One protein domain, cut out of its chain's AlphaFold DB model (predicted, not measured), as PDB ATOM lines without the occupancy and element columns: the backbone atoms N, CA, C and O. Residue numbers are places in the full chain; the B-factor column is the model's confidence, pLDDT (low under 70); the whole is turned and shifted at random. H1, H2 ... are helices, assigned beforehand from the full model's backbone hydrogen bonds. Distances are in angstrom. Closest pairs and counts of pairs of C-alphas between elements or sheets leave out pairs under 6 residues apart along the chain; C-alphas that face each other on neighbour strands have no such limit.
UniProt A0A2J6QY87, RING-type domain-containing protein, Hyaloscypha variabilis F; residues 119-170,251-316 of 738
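What this domain is: This is residues 119 to 170 and 251 to 316 of the 738 residues of the protein "RING-type domain-containing protein" of Hyaloscypha variabilis F (UniProt A0A2J6QY87). The long helix H4 lies in the middle of an elongated group of helices, with H1 crossing it and H3 and H6 running the opposite way along it. H5 packs on one end of H4, H2 turns off the end of H1, and residues 282 to 287 stick out. The printed part has 118 residues with six named helices, H1 to H6 in chain order, and no named strand: all helix. It is only just loose, close to compact, with a radius of gyration of the C-alphas of 16.5 A and spans of 62 by 27 by 26 A.

How they stand to each other: H1, residues 123 to 133, touches the hub H4, residues 258 to 277, about perpendicular at 82 degrees; their closest C-alphas, Gly 124 and Gly 273, are 3.8 A apart. H3, residues 144 to 165, touches H4 with residues 150 to 160 alone, opposite ways at a steep tilt of 38 degrees, closest at C-alphas Leu 157 and Tyr 262, 6.2 A. H6, residues 301 to 315, touches H4 opposite ways at a shallow tilt of 27 degrees, closest at C-alphas Val 268 and His 311, 5.7 A. H3, H4 and H6 form an up and down bundle, each helix running against the one before it. Every O i to N i+4 pair is within hydrogen-bond range in H1, H4, H2, residues 135 to 141, and H5, residues 291 to 298; H3 has 15 of 18 and H6 8 of 11.

Where its parts are: H1 begins at C-alpha 123 (299.798, 240.761, 134.907). H3 is 31.8 A long, with a kink of 26 degrees near residue 151, and H4 29.1 A. H6, 21.6 A, ends at C-alpha 315 (305.917, 242.047, 155.031).

The domain as a whole: Residues 171 to 250 are not printed; C-alphas 170 and 251 are 12.2 A apart. H4 to H5 is a long link. Residues 119 to 121, 162 to 170 and 251 to 254 have pLDDT under 70.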
ATOM      1  N   HIS A 119     305.171 246.817 134.424       64.06
ATOM      2  CA  HIS A 119     304.173 245.878 134.881       64.06
ATOM      3  C   HIS A 119     303.854 244.817 133.814       64.06
ATOM      4  O   HIS A 119     303.137 243.868 134.122       64.06
ATOM      5  N   ASP A 120     304.389 244.905 132.589       56.00
ATOM      6  CA  ASP A 120     304.071 243.974 131.495       56.00
ATOM      7  C   ASP A 120     304.524 242.546 131.784       56.00
ATOM      8  O   ASP A 120     303.859 241.586 131.391       56.00
ATOM      9  N   PHE A 121     305.600 242.386 132.557       59.56
ATOM     10  CA  PHE A 121     306.048 241.077 133.036       59.56
ATOM     11  C   PHE A 121     305.265 240.594 134.266       59.56
ATOM     12  O   PHE A 121     305.487 239.484 134.756       59.56
ATOM     13  N   ASN A 122     304.335 241.408 134.781       74.44
ATOM     14  CA  ASN A 122     303.488 241.053 135.903       74.44
ATOM     15  C   ASN A 122     302.019 241.472 135.758       74.44
ATOM     16  O   ASN A 122     301.575 242.485 136.297       74.44
ATOM     17  N   GLU A 123     301.238 240.589 135.139       78.75
ATOM     18  CA  GLU A 123     299.798 240.761 134.907       78.75
ATOM     19  C   GLU A 123     299.001 241.146 136.170       78.75
ATOM     20  O   GLU A 123     298.069 241.943 136.097       78.75
ATOM     21  N   GLY A 124     299.384 240.633 137.347       82.06
ATOM     22  CA  GLY A 124     298.733 240.974 138.613       82.06
ATOM     23  C   GLY A 124     299.006 242.414 139.056       82.06
ATOM     24  O   GLY A 124     298.072 243.165 139.323       82.06
ATOM     25  N   ALA A 125     300.275 242.817 139.116       81.69
ATOM     26  CA  ALA A 125     300.640 244.185 139.478       81.69
ATOM     27  C   ALA A 125     300.099 245.197 138.455       81.69
ATOM     28  O   ALA A 125     299.604 246.247 138.863       81.69
ATOM     29  N   ARG A 126     300.099 244.841 137.159       84.56
ATOM     30  CA  ARG A 126     299.511 245.659 136.091       84.56
ATOM     31  C   ARG A 126     298.030 245.912 136.324       84.56
ATOM     32  O   ARG A 126     297.609 247.058 136.339       84.56
ATOM     33  N   LEU A 127     297.258 244.862 136.608       86.69
ATOM     34  CA  LEU A 127     295.832 244.993 136.902       86.69
ATOM     35  C   LEU A 127     295.568 245.931 138.088       86.69
ATOM     36  O   LEU A 127     294.648 246.742 138.052       86.69
ATOM     37  N   VAL A 128     296.348 245.802 139.165       86.69
ATOM     38  CA  VAL A 128     296.195 246.661 140.348       86.69
ATOM     39  C   VAL A 128     296.443 248.127 139.987       86.69
ATOM     40  O   VAL A 128     295.695 248.994 140.441       86.69
ATOM     41  N   HIS A 129     297.450 248.388 139.154       84.44
ATOM     42  CA  HIS A 129     297.764 249.722 138.659       84.44
ATOM     43  C   HIS A 129     296.661 250.270 137.735       84.44
ATOM     44  O   HIS A 129     296.122 251.336 138.013       84.44
ATOM     45  N   GLU A 130     296.205 249.493 136.747       87.06
ATOM     46  CA  GLU A 130     295.116 249.863 135.824       87.06
ATOM     47  C   GLU A 130     293.810 250.223 136.565       87.06
ATOM     48  O   GLU A 130     293.098 251.161 136.194       87.06
ATOM     49  N   ILE A 131     293.471 249.492 137.636       86.94
ATOM     50  CA  ILE A 131     292.287 249.798 138.457       86.94
ATOM     51  C   ILE A 131     292.471 251.112 139.222       86.94
ATOM     52  O   ILE A 131     291.509 251.869 139.359       86.94
ATOM     53  N   TYR A 132     293.674 251.357 139.744       85.88
ATOM     54  CA  TYR A 132     293.994 252.573 140.485       85.88
ATOM     55  C   TYR A 132     293.934 253.814 139.584       85.88
ATOM     56  O   TYR A 132     293.329 254.812 139.973       85.88
ATOM     57  N   GLU A 133     294.479 253.733 138.369       84.50
ATOM     58  CA  GLU A 133     294.426 254.819 137.383       84.50
ATOM     59  C   GLU A 133     293.003 255.079 136.871       84.50
ATOM     60  O   GLU A 133     292.620 256.220 136.597       84.50
ATOM     61  N   ASN A 134     292.162 254.042 136.803       89.56
ATOM     62  CA  ASN A 134     290.750 254.201 136.479       89.56
ATOM     63  C   ASN A 134     289.938 254.668 137.697       89.56
ATOM     64  O   ASN A 134     289.098 253.941 138.243       89.56
ATOM     65  N   GLU A 135     290.135 255.933 138.074       87.38
ATOM     66  CA  GLU A 135     289.448 256.582 139.192       87.38
ATOM     67  C   GLU A 135     287.933 256.335 139.163       87.38
ATOM     68  O   GLU A 135     287.323 255.996 140.176       87.38
ATOM     69  N   SER A 136     287.307 256.451 137.987       89.81
ATOM     70  CA  SER A 136     285.858 256.284 137.836       89.81
ATOM     71  C   SER A 136     285.375 254.885 138.236       89.81
ATOM     72  O   SER A 136     284.330 254.744 138.879       89.81
ATOM     73  N   PHE A 137     286.147 253.852 137.893       89.88
ATOM     74  CA  PHE A 137     285.864 252.471 138.248       89.88
ATOM     75  C   PHE A 137     286.138 252.228 139.735       89.88
ATOM     76  O   PHE A 137     285.284 251.672 140.433       89.88
ATOM     77  N   MET A 138     287.268 252.730 140.244       91.00
ATOM     78  CA  MET A 138     287.639 252.655 141.657       91.00
ATOM     79  C   MET A 138     286.575 253.300 142.561       91.00
ATOM     80  O   MET A 138     286.048 252.632 143.451       91.00
ATOM     81  N   TYR A 139     286.197 254.560 142.315       90.19
ATOM     82  CA  TYR A 139     285.205 255.294 143.116       90.19
ATOM     83  C   TYR A 139     283.815 254.649 143.084       90.19
ATOM     84  O   TYR A 139     283.038 254.784 144.030       90.19
ATOM     85  N   LYS A 140     283.477 253.954 141.994       92.38
ATOM     86  CA  LYS A 140     282.183 253.284 141.834       92.38
ATOM     87  C   LYS A 140     282.096 251.967 142.610       92.38
ATOM     88  O   LYS A 140     280.997 251.573 143.003       92.38
ATOM     89  N   HIS A 141     283.218 251.275 142.794       92.06
ATOM     90  CA  HIS A 141     283.241 249.887 143.264       92.06
ATOM     91  C   HIS A 141     284.046 249.663 144.554       92.06
ATOM     92  O   HIS A 141     283.954 248.581 145.130       92.06
ATOM     93  N   SER A 142     284.790 250.659 145.042       92.62
ATOM     94  CA  SER A 142     285.663 250.555 146.215       92.62
ATOM     95  C   SER A 142     285.647 251.825 147.082       92.62
ATOM     96  O   SER A 142     285.038 252.832 146.726       92.62
ATOM     97  N   ASP A 143     286.316 251.774 148.239       89.31
ATOM     98  CA  ASP A 143     286.621 252.955 149.057       89.31
ATOM     99  C   ASP A 143     288.036 253.446 148.690       89.31
ATOM    100  O   ASP A 143     288.999 252.701 148.903       89.31
ATOM    101  N   PRO A 144     288.197 254.686 148.191       87.19
ATOM    102  CA  PRO A 144     289.494 255.267 147.826       87.19
ATOM    103  C   PRO A 144     290.549 255.190 148.933       87.19
ATOM    104  O   PRO A 144     291.742 255.097 148.661       87.19
ATOM    105  N   ARG A 145     290.132 255.185 150.206       87.81
ATOM    106  CA  ARG A 145     291.056 255.094 151.346       87.81
ATOM    107  C   ARG A 145     291.811 253.769 151.394       87.81
ATOM    108  O   ARG A 145     292.915 253.736 151.929       87.81
ATOM    109  N   LEU A 146     291.236 252.697 150.848       89.44
ATOM    110  CA  LEU A 146     291.870 251.377 150.795       89.44
ATOM    111  C   LEU A 146     293.012 251.330 149.776       89.44
ATOM    112  O   LEU A 146     293.974 250.595 149.963       89.44
ATOM    113  N   TRP A 147     292.944 252.167 148.744       90.75
ATOM    114  CA  TRP A 147     293.953 252.245 147.689       90.75
ATOM    115  C   TRP A 147     295.202 253.020 148.104       90.75
ATOM    116  O   TRP A 147     296.209 252.979 147.405       90.75
ATOM    117  N   ARG A 148     295.188 253.662 149.280       86.81
ATOM    118  CA  ARG A 148     296.352 254.372 149.817       86.81
ATOM    119  C   ARG A 148     297.568 253.459 149.990       86.81
ATOM    120  O   ARG A 148     298.671 253.887 149.679       86.81
ATOM    121  N   GLU A 149     297.385 252.228 150.467       85.94
ATOM    122  CA  GLU A 149     298.500 251.280 150.650       85.94
ATOM    123  C   GLU A 149     299.109 250.867 149.303       85.94
ATOM    124  O   GLU A 149     300.326 250.771 149.181       85.94
ATOM    125  N   ILE A 150     298.274 250.699 148.272       89.31
ATOM    126  CA  ILE A 150     298.724 250.406 146.904       89.31
ATOM    127  C   ILE A 150     299.487 251.597 146.331       89.31
ATOM    128  O   ILE A 150     300.586 251.416 145.823       89.31
ATOM    129  N   ALA A 151     298.957 252.812 146.481       85.38
ATOM    130  CA  ALA A 151     299.638 254.021 146.034       85.38
ATOM    131  C   ALA A 151     301.005 254.189 146.720       85.38
ATOM    132  O   ALA A 151     301.991 254.509 146.061       85.38
ATOM    133  N   LEU A 152     301.096 253.931 148.030       86.12
ATOM    134  CA  LEU A 152     302.365 253.965 148.765       86.12
ATOM    135  C   LEU A 152     303.339 252.874 148.303       86.12
ATOM    136  O   LEU A 152     304.544 253.128 148.259       86.12
ATOM    137  N   ALA A 153     302.836 251.683 147.971       89.00
ATOM    138  CA  ALA A 153     303.634 250.563 147.482       89.00
ATOM    139  C   ALA A 153     304.192 250.829 146.078       89.00
ATOM    140  O   ALA A 153     305.391 250.657 145.874       89.00
ATOM    141  N   SER A 154     303.368 251.305 145.141       84.12
ATOM    142  CA  SER A 154     303.822 251.714 143.805       84.12
ATOM    143  C   SER A 154     304.881 252.809 143.905       84.12
ATOM    144  O   SER A 154     306.002 252.611 143.452       84.12
ATOM    145  N   ARG A 155     304.606 253.881 144.660       80.50
ATOM    146  CA  ARG A 155     305.576 254.969 144.875       80.50
ATOM    147  C   ARG A 155     306.885 254.492 145.493       80.50
ATOM    148  O   ARG A 155     307.942 255.002 145.146       80.50
ATOM    149  N   PHE A 156     306.832 253.552 146.435       86.38
ATOM    150  CA  PHE A 156     308.031 252.970 147.035       86.38
ATOM    151  C   PHE A 156     308.897 252.273 145.981       86.38
ATOM    152  O   PHE A 156     310.109 252.487 145.938       86.38
ATOM    153  N   LEU A 157     308.270 251.461 145.127       83.69
ATOM    154  CA  LEU A 157     308.940 250.755 144.042       83.69
ATOM    155  C   LEU A 157     309.534 251.741 143.018       83.69
ATOM    156  O   LEU A 157     310.713 251.606 142.689       83.69
ATOM    157  N   ASP A 158     308.779 252.767 142.611       76.44
ATOM    158  CA  ASP A 158     309.254 253.830 141.710       76.44
ATOM    159  C   ASP A 158     310.451 254.573 142.321       76.44
ATOM    160  O   ASP A 158     311.494 254.761 141.691       76.44
ATOM    161  N   LYS A 159     310.345 254.968 143.598       76.38
ATOM    162  CA  LYS A 159     311.398 255.731 144.276       76.38
ATOM    163  C   LYS A 159     312.674 254.936 144.462       76.38
ATOM    164  O   LYS A 159     313.736 255.519 144.274       76.38
ATOM    165  N   ILE A 160     312.610 253.644 144.779       76.00
ATOM    166  CA  ILE A 160     313.816 252.809 144.856       76.00
ATOM    167  C   ILE A 160     314.543 252.774 143.515       76.00
ATOM    168  O   ILE A 160     315.767 252.882 143.500       76.00
ATOM    169  N   ARG A 161     313.813 252.648 142.403       71.75
ATOM    170  CA  ARG A 161     314.406 252.625 141.058       71.75
ATOM    171  C   ARG A 161     315.085 253.951 140.734       71.75
ATOM    172  O   ARG A 161     316.274 253.966 140.420       71.75
ATOM    173  N   VAL A 162     314.383 255.065 140.958       66.06
ATOM    174  CA  VAL A 162     314.947 256.414 140.797       66.06
ATOM    175  C   VAL A 162     316.202 256.587 141.654       66.06
ATOM    176  O   VAL A 162     317.241 257.004 141.155       66.06
ATOM    177  N   VAL A 163     316.124 256.233 142.936       64.62
ATOM    178  CA  VAL A 163     317.210 256.395 143.907       64.62
ATOM    179  C   VAL A 163     318.420 255.511 143.582       64.62
ATOM    180  O   VAL A 163     319.549 255.934 143.812       64.62
ATOM    181  N   ARG A 164     318.233 254.332 142.981       61.25
ATOM    182  CA  ARG A 164     319.342 253.472 142.534       61.25
ATOM    183  C   ARG A 164     320.142 254.069 141.383       61.25
ATOM    184  O   ARG A 164     321.367 254.009 141.426       61.25
ATOM    185  N   ARG A 165     319.487 254.722 140.417       55.59
ATOM    186  CA  ARG A 165     320.187 255.464 139.347       55.59
ATOM    187  C   ARG A 165     321.019 256.626 139.883       55.59
ATOM    188  O   ARG A 165     322.019 257.004 139.283       55.59
ATOM    189  N   LEU A 166     320.658 257.160 141.052       53.75
ATOM    190  CA  LEU A 166     321.453 258.178 141.740       53.75
ATOM    191  C   LEU A 166     322.788 257.636 142.283       53.75
ATOM    192  O   LEU A 166     323.548 258.427 142.827       53.75
ATOM    193  N   LEU A 167     323.099 256.339 142.150       51.94
ATOM    194  CA  LEU A 167     324.409 255.747 142.461       51.94
ATOM    195  C   LEU A 167     325.107 255.108 141.252       51.94
ATOM    196  O   LEU A 167     325.927 254.214 141.439       51.94
ATOM    197  N   ASP A 168     324.781 255.563 140.040       51.19
ATOM    198  CA  ASP A 168     325.330 255.061 138.781       51.19
ATOM    199  C   ASP A 168     326.796 254.592 138.888       51.19
ATOM    200  O   ASP A 168     327.740 255.362 139.104       51.19
ATOM    201  N   LEU A 169     326.962 253.271 138.759       53.88
ATOM    202  CA  LEU A 169     328.233 252.572 138.903       53.88
ATOM    203  C   LEU A 169     329.201 252.882 137.751       53.88
ATOM    204  O   LEU A 169     330.324 252.383 137.793       53.88
ATOM    205  N   ARG A 170     328.803 253.669 136.738       53.53
ATOM    206  CA  ARG A 170     329.690 254.184 135.680       53.53
ATOM    207  C   ARG A 170     330.678 255.229 136.202       53.53
ATOM    208  O   ARG A 170     331.740 255.397 135.615       53.53
ATOM    209  N   ASN A 251     323.604 246.139 142.109       64.50
ATOM    210  CA  ASN A 251     323.259 247.031 143.224       64.50
ATOM    211  C   ASN A 251     324.482 247.365 144.098       64.50
ATOM    212  O   ASN A 251     325.155 246.450 144.583       64.50
ATOM    213  N   ASP A 252     324.714 248.657 144.364       68.44
ATOM    214  CA  ASP A 252     325.693 249.122 145.361       68.44
ATOM    215  C   ASP A 252     325.332 248.618 146.775       68.44
ATOM    216  O   ASP A 252     324.157 248.408 147.110       68.44
ATOM    217  N   ASP A 253     326.347 248.429 147.622       67.19
ATOM    218  CA  ASP A 253     326.198 247.944 148.995       67.19
ATOM    219  C   ASP A 253     325.207 248.769 149.826       67.19
ATOM    220  O   ASP A 253     324.471 248.192 150.634       67.19
ATOM    221  N   MET A 254     325.103 250.089 149.604       68.25
ATOM    222  CA  MET A 254     324.143 250.903 150.358       68.25
ATOM    223  C   MET A 254     322.677 250.608 149.998       68.25
ATOM    224  O   MET A 254     321.789 250.874 150.810       68.25
ATOM    225  N   PHE A 255     322.409 250.018 148.824       71.62
ATOM    226  CA  PHE A 255     321.057 249.680 148.363       71.62
ATOM    227  C   PHE A 255     320.671 248.220 148.518       71.62
ATOM    228  O   PHE A 255     319.479 247.907 148.417       71.62
ATOM    229  N   LYS A 256     321.621 247.334 148.839       75.12
ATOM    230  CA  LYS A 256     321.333 245.918 149.123       75.12
ATOM    231  C   LYS A 256     320.229 245.744 150.163       75.12
ATOM    232  O   LYS A 256     319.437 244.816 150.062       75.12
ATOM    233  N   PHE A 257     320.122 246.676 151.107       78.00
ATOM    234  CA  PHE A 257     319.073 246.687 152.121       78.00
ATOM    235  C   PHE A 257     317.649 246.880 151.557       78.00
ATOM    236  O   PHE A 257     316.695 246.296 152.062       78.00
ATOM    237  N   PHE A 258     317.491 247.652 150.479       81.62
ATOM    238  CA  PHE A 258     316.188 247.877 149.846       81.62
ATOM    239  C   PHE A 258     315.774 246.741 148.906       81.62
ATOM    240  O   PHE A 258     314.592 246.619 148.595       81.62
ATOM    241  N   VAL A 259     316.715 245.900 148.457       80.50
ATOM    242  CA  VAL A 259     316.444 244.803 147.511       80.50
ATOM    243  C   VAL A 259     315.387 243.820 148.047       80.50
ATOM    244  O   VAL A 259     314.408 243.586 147.334       80.50
ATOM    245  N   PRO A 260     315.483 243.290 149.287       86.44
ATOM    246  CA  PRO A 260     314.458 242.397 149.822       86.44
ATOM    247  C   PRO A 260     313.089 243.069 149.954       86.44
ATOM    248  O   PRO A 260     312.082 242.459 149.600       86.44
ATOM    249  N   MET A 261     313.041 244.325 150.416       89.56
ATOM    250  CA  MET A 261     311.783 245.069 150.545       89.56
ATOM    251  C   MET A 261     311.130 245.308 149.181       89.56
ATOM    252  O   MET A 261     309.929 245.099 149.037       89.56
ATOM    253  N   TYR A 262     311.916 245.685 148.168       86.75
ATOM    254  CA  TYR A 262     311.440 245.846 146.796       86.75
ATOM    255  C   TYR A 262     310.796 244.551 146.280       86.75
ATOM    256  O   TYR A 262     309.648 244.561 145.838       86.75
ATOM    257  N   ALA A 263     311.494 243.416 146.405       86.38
ATOM    258  CA  ALA A 263     310.987 242.121 145.948       86.38
ATOM    259  C   ALA A 263     309.703 241.698 146.688       86.38
ATOM    260  O   ALA A 263     308.767 241.183 146.069       86.38
ATOM    261  N   GLN A 264     309.631 241.941 148.001       91.88
ATOM    262  CA  GLN A 264     308.454 241.652 148.825       91.88
ATOM    263  C   GLN A 264     307.243 242.498 148.420       91.88
ATOM    264  O   GLN A 264     306.172 241.942 148.176       91.88
ATOM    265  N   VAL A 265     307.412 243.820 148.307       91.69
ATOM    266  CA  VAL A 265     306.335 244.745 147.921       91.69
ATOM    267  C   VAL A 265     305.840 244.434 146.514       91.69
ATOM    268  O   VAL A 265     304.632 244.324 146.304       91.69
ATOM    269  N   LEU A 266     306.759 244.206 145.569       88.62
ATOM    270  CA  LEU A 266     306.397 243.815 144.214       88.62
ATOM    271  C   LEU A 266     305.550 242.542 144.249       88.62
ATOM    272  O   LEU A 266     304.426 242.581 143.763       88.62
ATOM    273  N   THR A 267     306.031 241.470 144.897       90.94
ATOM    274  CA  THR A 267     305.328 240.178 145.053       90.94
ATOM    275  C   THR A 267     303.926 240.335 145.646       90.94
ATOM    276  O   THR A 267     302.980 239.700 145.174       90.94
ATOM    277  N   VAL A 268     303.770 241.196 146.655       93.94
ATOM    278  CA  VAL A 268     302.472 241.510 147.263       93.94
ATOM    279  C   VAL A 268     301.504 242.093 146.237       93.94
ATOM    280  O   VAL A 268     300.385 241.592 146.123       93.94
ATOM    281  N   LEU A 269     301.929 243.073 145.434       92.12
ATOM    282  CA  LEU A 269     301.086 243.641 144.375       92.12
ATOM    283  C   LEU A 269     300.691 242.585 143.329       92.12
ATOM    284  O   LEU A 269     299.528 242.529 142.927       92.12
ATOM    285  N   GLN A 270     301.615 241.688 142.956       91.06
ATOM    286  CA  GLN A 270     301.316 240.585 142.027       91.06
ATOM    287  C   GLN A 270     300.234 239.656 142.587       91.06
ATOM    288  O   GLN A 270     299.304 239.264 141.878       91.06
ATOM    289  N   ASN A 271     300.353 239.290 143.865       93.69
ATOM    290  CA  ASN A 271     299.428 238.372 144.521       93.69
ATOM    291  C   ASN A 271     298.054 239.009 144.753       93.69
ATOM    292  O   ASN A 271     297.046 238.341 144.530       93.69
ATOM    293  N   ILE A 272     298.003 240.296 145.113       94.69
ATOM    294  CA  ILE A 272     296.753 241.062 145.184       94.69
ATOM    295  C   ILE A 272     296.065 241.040 143.819       94.69
ATOM    296  O   ILE A 272     294.902 240.651 143.736       94.69
ATOM    297  N   GLY A 273     296.779 241.382 142.745       92.69
ATOM    298  CA  GLY A 273     296.219 241.364 141.395       92.69
ATOM    299  C   GLY A 273     295.706 239.990 140.978       92.69
ATOM    300  O   GLY A 273     294.578 239.870 140.504       92.69
ATOM    301  N   ARG A 274     296.479 238.927 141.238       92.00
ATOM    302  CA  ARG A 274     296.038 237.547 140.988       92.00
ATOM    303  C   ARG A 274     294.749 237.227 141.741       92.00
ATOM    304  O   ARG A 274     293.824 236.671 141.157       92.00
ATOM    305  N   ASP A 275     294.665 237.612 143.007       93.94
ATOM    306  CA  ASP A 275     293.496 237.362 143.844       93.94
ATOM    307  C   ASP A 275     292.253 238.146 143.409       93.94
ATOM    308  O   ASP A 275     291.138 237.638 143.572       93.94
ATOM    309  N   LEU A 276     292.426 239.346 142.845       93.94
ATOM    310  CA  LEU A 276     291.334 240.140 142.275       93.94
ATOM    311  C   LEU A 276     290.709 239.472 141.046       93.94
ATOM    312  O   LEU A 276     289.517 239.664 140.800       93.94
ATOM    313  N   MET A 277     291.468 238.646 140.321       91.44
ATOM    314  CA  MET A 277     290.984 237.900 139.154       91.44
ATOM    315  C   MET A 277     290.246 236.602 139.514       91.44
ATOM    316  O   MET A 277     289.555 236.030 138.670       91.44
ATOM    317  N   ILE A 278     290.363 236.117 140.754       91.31
ATOM    318  CA  ILE A 278     289.723 234.868 141.181       91.31
ATOM    319  C   ILE A 278     288.221 235.100 141.387       91.31
ATOM    320  O   ILE A 278     287.808 235.896 142.234       91.31
ATOM    321  N   GLU A 279     287.386 234.350 140.665       90.69
ATOM    322  CA  GLU A 279     285.942 234.327 140.908       90.69
ATOM    323  C   GLU A 279     285.637 233.579 142.212       90.69
ATOM    324  O   GLU A 279     285.791 232.361 142.310       90.69
ATOM    325  N   ARG A 280     285.210 234.329 143.233       85.88
ATOM    326  CA  ARG A 280     284.922 233.815 144.583       85.88
ATOM    327  C   ARG A 280     283.433 233.552 144.818       85.88
ATOM    328  O   ARG A 280     283.072 232.967 145.839       85.88
ATOM    329  N   ARG A 281     282.550 233.991 143.919       87.12
ATOM    330  CA  ARG A 281     281.107 233.746 144.013       87.12
ATOM    331  C   ARG A 281     280.785 232.348 143.516       87.12
ATOM    332  O   ARG A 281     281.290 231.885 142.498       87.12
ATOM    333  N   THR A 282     279.854 231.693 144.195       81.06
ATOM    334  CA  THR A 282     279.241 230.478 143.662       81.06
ATOM    335  C   THR A 282     278.348 230.860 142.472       81.06
ATOM    336  O   THR A 282     277.571 231.814 142.599       81.06
ATOM    337  N   PRO A 283     278.410 230.157 141.325       75.56
ATOM    338  CA  PRO A 283     277.535 230.445 140.195       75.56
ATOM    339  C   PRO A 283     276.078 230.240 140.615       75.56
ATOM    340  O   PRO A 283     275.635 229.114 140.846       75.56
ATOM    341  N   ALA A 284     275.319 231.324 140.737       72.19
ATOM    342  CA  ALA A 284     273.885 231.232 140.946       72.19
ATOM    343  C   ALA A 284     273.233 230.957 139.585       72.19
ATOM    344  O   ALA A 284     273.425 231.719 138.641       72.19
ATOM    345  N   ASN A 285     272.473 229.866 139.468       72.94
ATOM    346  CA  ASN A 285     271.666 229.544 138.281       72.94
ATOM    347  C   ASN A 285     272.439 229.506 136.943       72.94
ATOM    348  O   ASN A 285     271.887 229.870 135.907       72.94
ATOM    349  N   GLY A 286     273.707 229.078 136.947       74.62
ATOM    350  CA  GLY A 286     274.508 228.954 135.720       74.62
ATOM    351  C   GLY A 286     274.969 230.282 135.108       74.62
ATOM    352  O   GLY A 286     275.428 230.293 133.970       74.62
ATOM    353  N   VAL A 287     274.859 231.397 135.838       80.25
ATOM    354  CA  VAL A 287     275.387 232.694 135.399       80.25
ATOM    355  C   VAL A 287     276.916 232.669 135.462       80.25
ATOM    356  O   VAL A 287     277.493 232.463 136.531       80.25
ATOM    357  N   THR A 288     277.569 232.890 134.321       82.38
ATOM    358  CA  THR A 288     279.007 233.172 134.249       82.38
ATOM    359  C   THR A 288     279.226 234.669 134.376       82.38
ATOM    360  O   THR A 288     278.629 235.446 133.627       82.38
ATOM    361  N   TYR A 289     280.078 235.072 135.306       87.44
ATOM    362  CA  TYR A 289     280.433 236.472 135.495       87.44
ATOM    363  C   TYR A 289     281.574 236.866 134.558       87.44
ATOM    364  O   TYR A 289     282.453 236.056 134.258       87.44
ATOM    365  N   THR A 290     281.548 238.107 134.076       91.12
ATOM    366  CA  THR A 290     282.653 238.650 133.278       91.12
ATOM    367  C   THR A 290     283.854 238.972 134.164       91.12
ATOM    368  O   THR A 290     283.713 239.175 135.368       91.12
ATOM    369  N   TYR A 291     285.034 239.083 133.553       88.88
ATOM    370  CA  TYR A 291     286.260 239.502 134.235       88.88
ATOM    371  C   TYR A 291     286.074 240.807 135.029       88.88
ATOM    372  O   TYR A 291     286.329 240.854 136.230       88.88
ATOM    373  N   GLU A 292     285.510 241.834 134.391       90.19
ATOM    374  CA  GLU A 292     285.221 243.126 135.021       90.19
ATOM    375  C   GLU A 292     284.251 242.992 136.210       90.19
ATOM    376  O   GLU A 292     284.445 243.608 137.256       90.19
ATOM    377  N   GLN A 293     283.232 242.130 136.098       92.19
ATOM    378  CA  GLN A 293     282.294 241.861 137.192       92.19
ATOM    379  C   GLN A 293     282.947 241.130 138.366       92.19
ATOM    380  O   GLN A 293     282.481 241.273 139.499       92.19
ATOM    381  N   THR A 294     283.959 240.303 138.111       93.12
ATOM    382  CA  THR A 294     284.747 239.615 139.141       93.12
ATOM    383  C   THR A 294     285.632 240.603 139.887       93.12
ATOM    384  O   THR A 294     285.572 240.669 141.116       93.12
ATOM    385  N   VAL A 295     286.365 241.444 139.154       93.12
ATOM    386  CA  VAL A 295     287.208 242.494 139.737       93.12
ATOM    387  C   VAL A 295     286.364 243.460 140.567       93.12
ATOM    388  O   VAL A 295     286.641 243.642 141.752       93.12
ATOM    389  N   ALA A 296     285.274 243.993 140.003       92.94
ATOM    390  CA  ALA A 296     284.359 244.903 140.697       92.94
ATOM    391  C   ALA A 296     283.774 244.293 141.983       92.94
ATOM    392  O   ALA A 296     283.555 244.993 142.971       92.94
ATOM    393  N   TYR A 297     283.521 242.980 141.988       94.00
ATOM    394  CA  TYR A 297     283.084 242.278 143.190       94.00
ATOM    395  C   TYR A 297     284.200 242.218 144.239       94.00
ATOM    396  O   TYR A 297     283.939 242.500 145.411       94.00
ATOM    397  N   ASN A 298     285.425 241.875 143.842       94.12
ATOM    398  CA  ASN A 298     286.554 241.663 144.748       94.12
ATOM    399  C   ASN A 298     287.120 242.961 145.354       94.12
ATOM    400  O   ASN A 298     287.569 242.928 146.499       94.12
ATOM    401  N   ILE A 299     287.034 244.098 144.653       94.31
ATOM    402  CA  ILE A 299     287.506 245.404 145.162       94.31
ATOM    403  C   ILE A 299     286.527 246.105 146.115       94.31
ATOM    404  O   ILE A 299     286.836 247.176 146.641       94.31
ATOM    405  N   ALA A 300     285.359 245.514 146.376       93.94
ATOM    406  CA  ALA A 300     284.407 246.066 147.335       93.94
ATOM    407  C   ALA A 300     285.018 246.158 148.749       93.94
ATOM    408  O   ALA A 300     285.735 245.232 149.152       93.94
ATOM    409  N   PRO A 301     284.724 247.214 149.536       93.06
ATOM    410  CA  PRO A 301     285.448 247.515 150.776       93.06
ATOM    411  C   PRO A 301     285.533 246.354 151.775       93.06
ATOM    412  O   PRO A 301     286.584 246.110 152.369       93.06
ATOM    413  N   GLU A 302     284.445 245.597 151.923       93.56
ATOM    414  CA  GLU A 302     284.332 244.467 152.845       93.56
ATOM    415  C   GLU A 302     285.205 243.258 152.472       93.56
ATOM    416  O   GLU A 302     285.487 242.418 153.325       93.56
ATOM    417  N   ARG A 303     285.637 243.161 151.209       94.12
ATOM    418  CA  ARG A 303     286.491 242.080 150.688       94.12
ATOM    419  C   ARG A 303     287.917 242.554 150.449       94.12
ATOM    420  O   ARG A 303     288.859 241.829 150.762       94.12
ATOM    421  N   PHE A 304     288.066 243.779 149.961       94.19
ATOM    422  CA  PHE A 304     289.357 244.342 149.616       94.19
ATOM    423  C   PHE A 304     290.191 244.695 150.847       94.19
ATOM    424  O   PHE A 304     291.380 244.405 150.877       94.19
ATOM    425  N   SER A 305     289.585 245.224 151.916       94.00
ATOM    426  CA  SER A 305     290.340 245.540 153.136       94.00
ATOM    427  C   SER A 305     290.994 244.300 153.785       94.00
ATOM    428  O   SER A 305     292.195 244.355 154.063       94.00
ATOM    429  N   PRO A 306     290.288 243.163 153.980       94.56
ATOM    430  CA  PRO A 306     290.923 241.920 154.430       94.56
ATOM    431  C   PRO A 306     291.970 241.374 153.454       94.56
ATOM    432  O   PRO A 306     292.983 240.841 153.901       94.56
ATOM    433  N   LEU A 307     291.738 241.517 152.143       94.06
ATOM    434  CA  LEU A 307     292.686 241.103 151.108       94.06
ATOM    435  C   LEU A 307     294.015 241.853 151.253       94.06
ATOM    436  O   LEU A 307     295.063 241.221 151.354       94.06
ATOM    437  N   LEU A 308     293.963 243.186 151.332       93.44
ATOM    438  CA  LEU A 308     295.145 244.032 151.496       93.44
ATOM    439  C   LEU A 308     295.932 243.642 152.749       93.44
ATOM    440  O   LEU A 308     297.129 243.398 152.659       93.44
ATOM    441  N   ARG A 309     295.255 243.492 153.895       93.25
ATOM    442  CA  ARG A 309     295.894 243.064 155.152       93.25
ATOM    443  C   ARG A 309     296.564 241.700 155.036       93.25
ATOM    444  O   ARG A 309     297.696 241.539 155.469       93.25
ATOM    445  N   SER A 310     295.903 240.733 154.397       94.81
ATOM    446  CA  SER A 310     296.457 239.381 154.250       94.81
ATOM    447  C   SER A 310     297.775 239.336 153.472       94.81
ATOM    448  O   SER A 310     298.574 238.433 153.707       94.81
ATOM    449  N   HIS A 311     298.014 240.317 152.592       94.69
ATOM    450  CA  HIS A 311     299.242 240.412 151.804       94.69
ATOM    451  C   HIS A 311     300.260 241.413 152.375       94.69
ATOM    452  O   HIS A 311     301.451 241.120 152.348       94.69
ATOM    453  N   PHE A 312     299.831 242.554 152.926       93.56
ATOM    454  CA  PHE A 312     300.737 243.582 153.459       93.56
ATOM    455  C   PHE A 312     301.189 243.339 154.907       93.56
ATOM    456  O   PHE A 312     302.346 243.612 155.220       93.56
ATOM    457  N   ASP A 313     300.338 242.795 155.786       92.00
ATOM    458  CA  ASP A 313     300.706 242.554 157.193       92.00
ATOM    459  C   ASP A 313     301.956 241.647 157.338       92.00
ATOM    460  O   ASP A 313     302.811 241.952 158.174       92.00
ATOM    461  N   PRO A 314     302.136 240.571 156.534       93.38
ATOM    462  CA  PRO A 314     303.303 239.690 156.635       93.38
ATOM    463  C   PRO A 314     304.652 240.338 156.301       93.38
ATOM    464  O   PRO A 314     305.673 239.873 156.800       93.38
ATOM    465  N   ILE A 315     304.673 241.374 155.454       91.00
ATOM    466  CA  ILE A 315     305.917 242.047 155.031       91.00
ATOM    467  C   ILE A 315     306.281 243.238 155.936       91.00
ATOM    468  O   ILE A 315     307.307 243.887 155.739       91.00
ATOM    469  N   GLY A 316     305.459 243.518 156.953       88.81
ATOM    470  CA  GLY A 316     305.691 244.576 157.932       88.81
ATOM    471  C   GLY A 316     305.475 245.994 157.391       88.81
ATOM    472  O   GLY A 316     304.949 246.210 156.301       88.81
TER     473      GLY A 316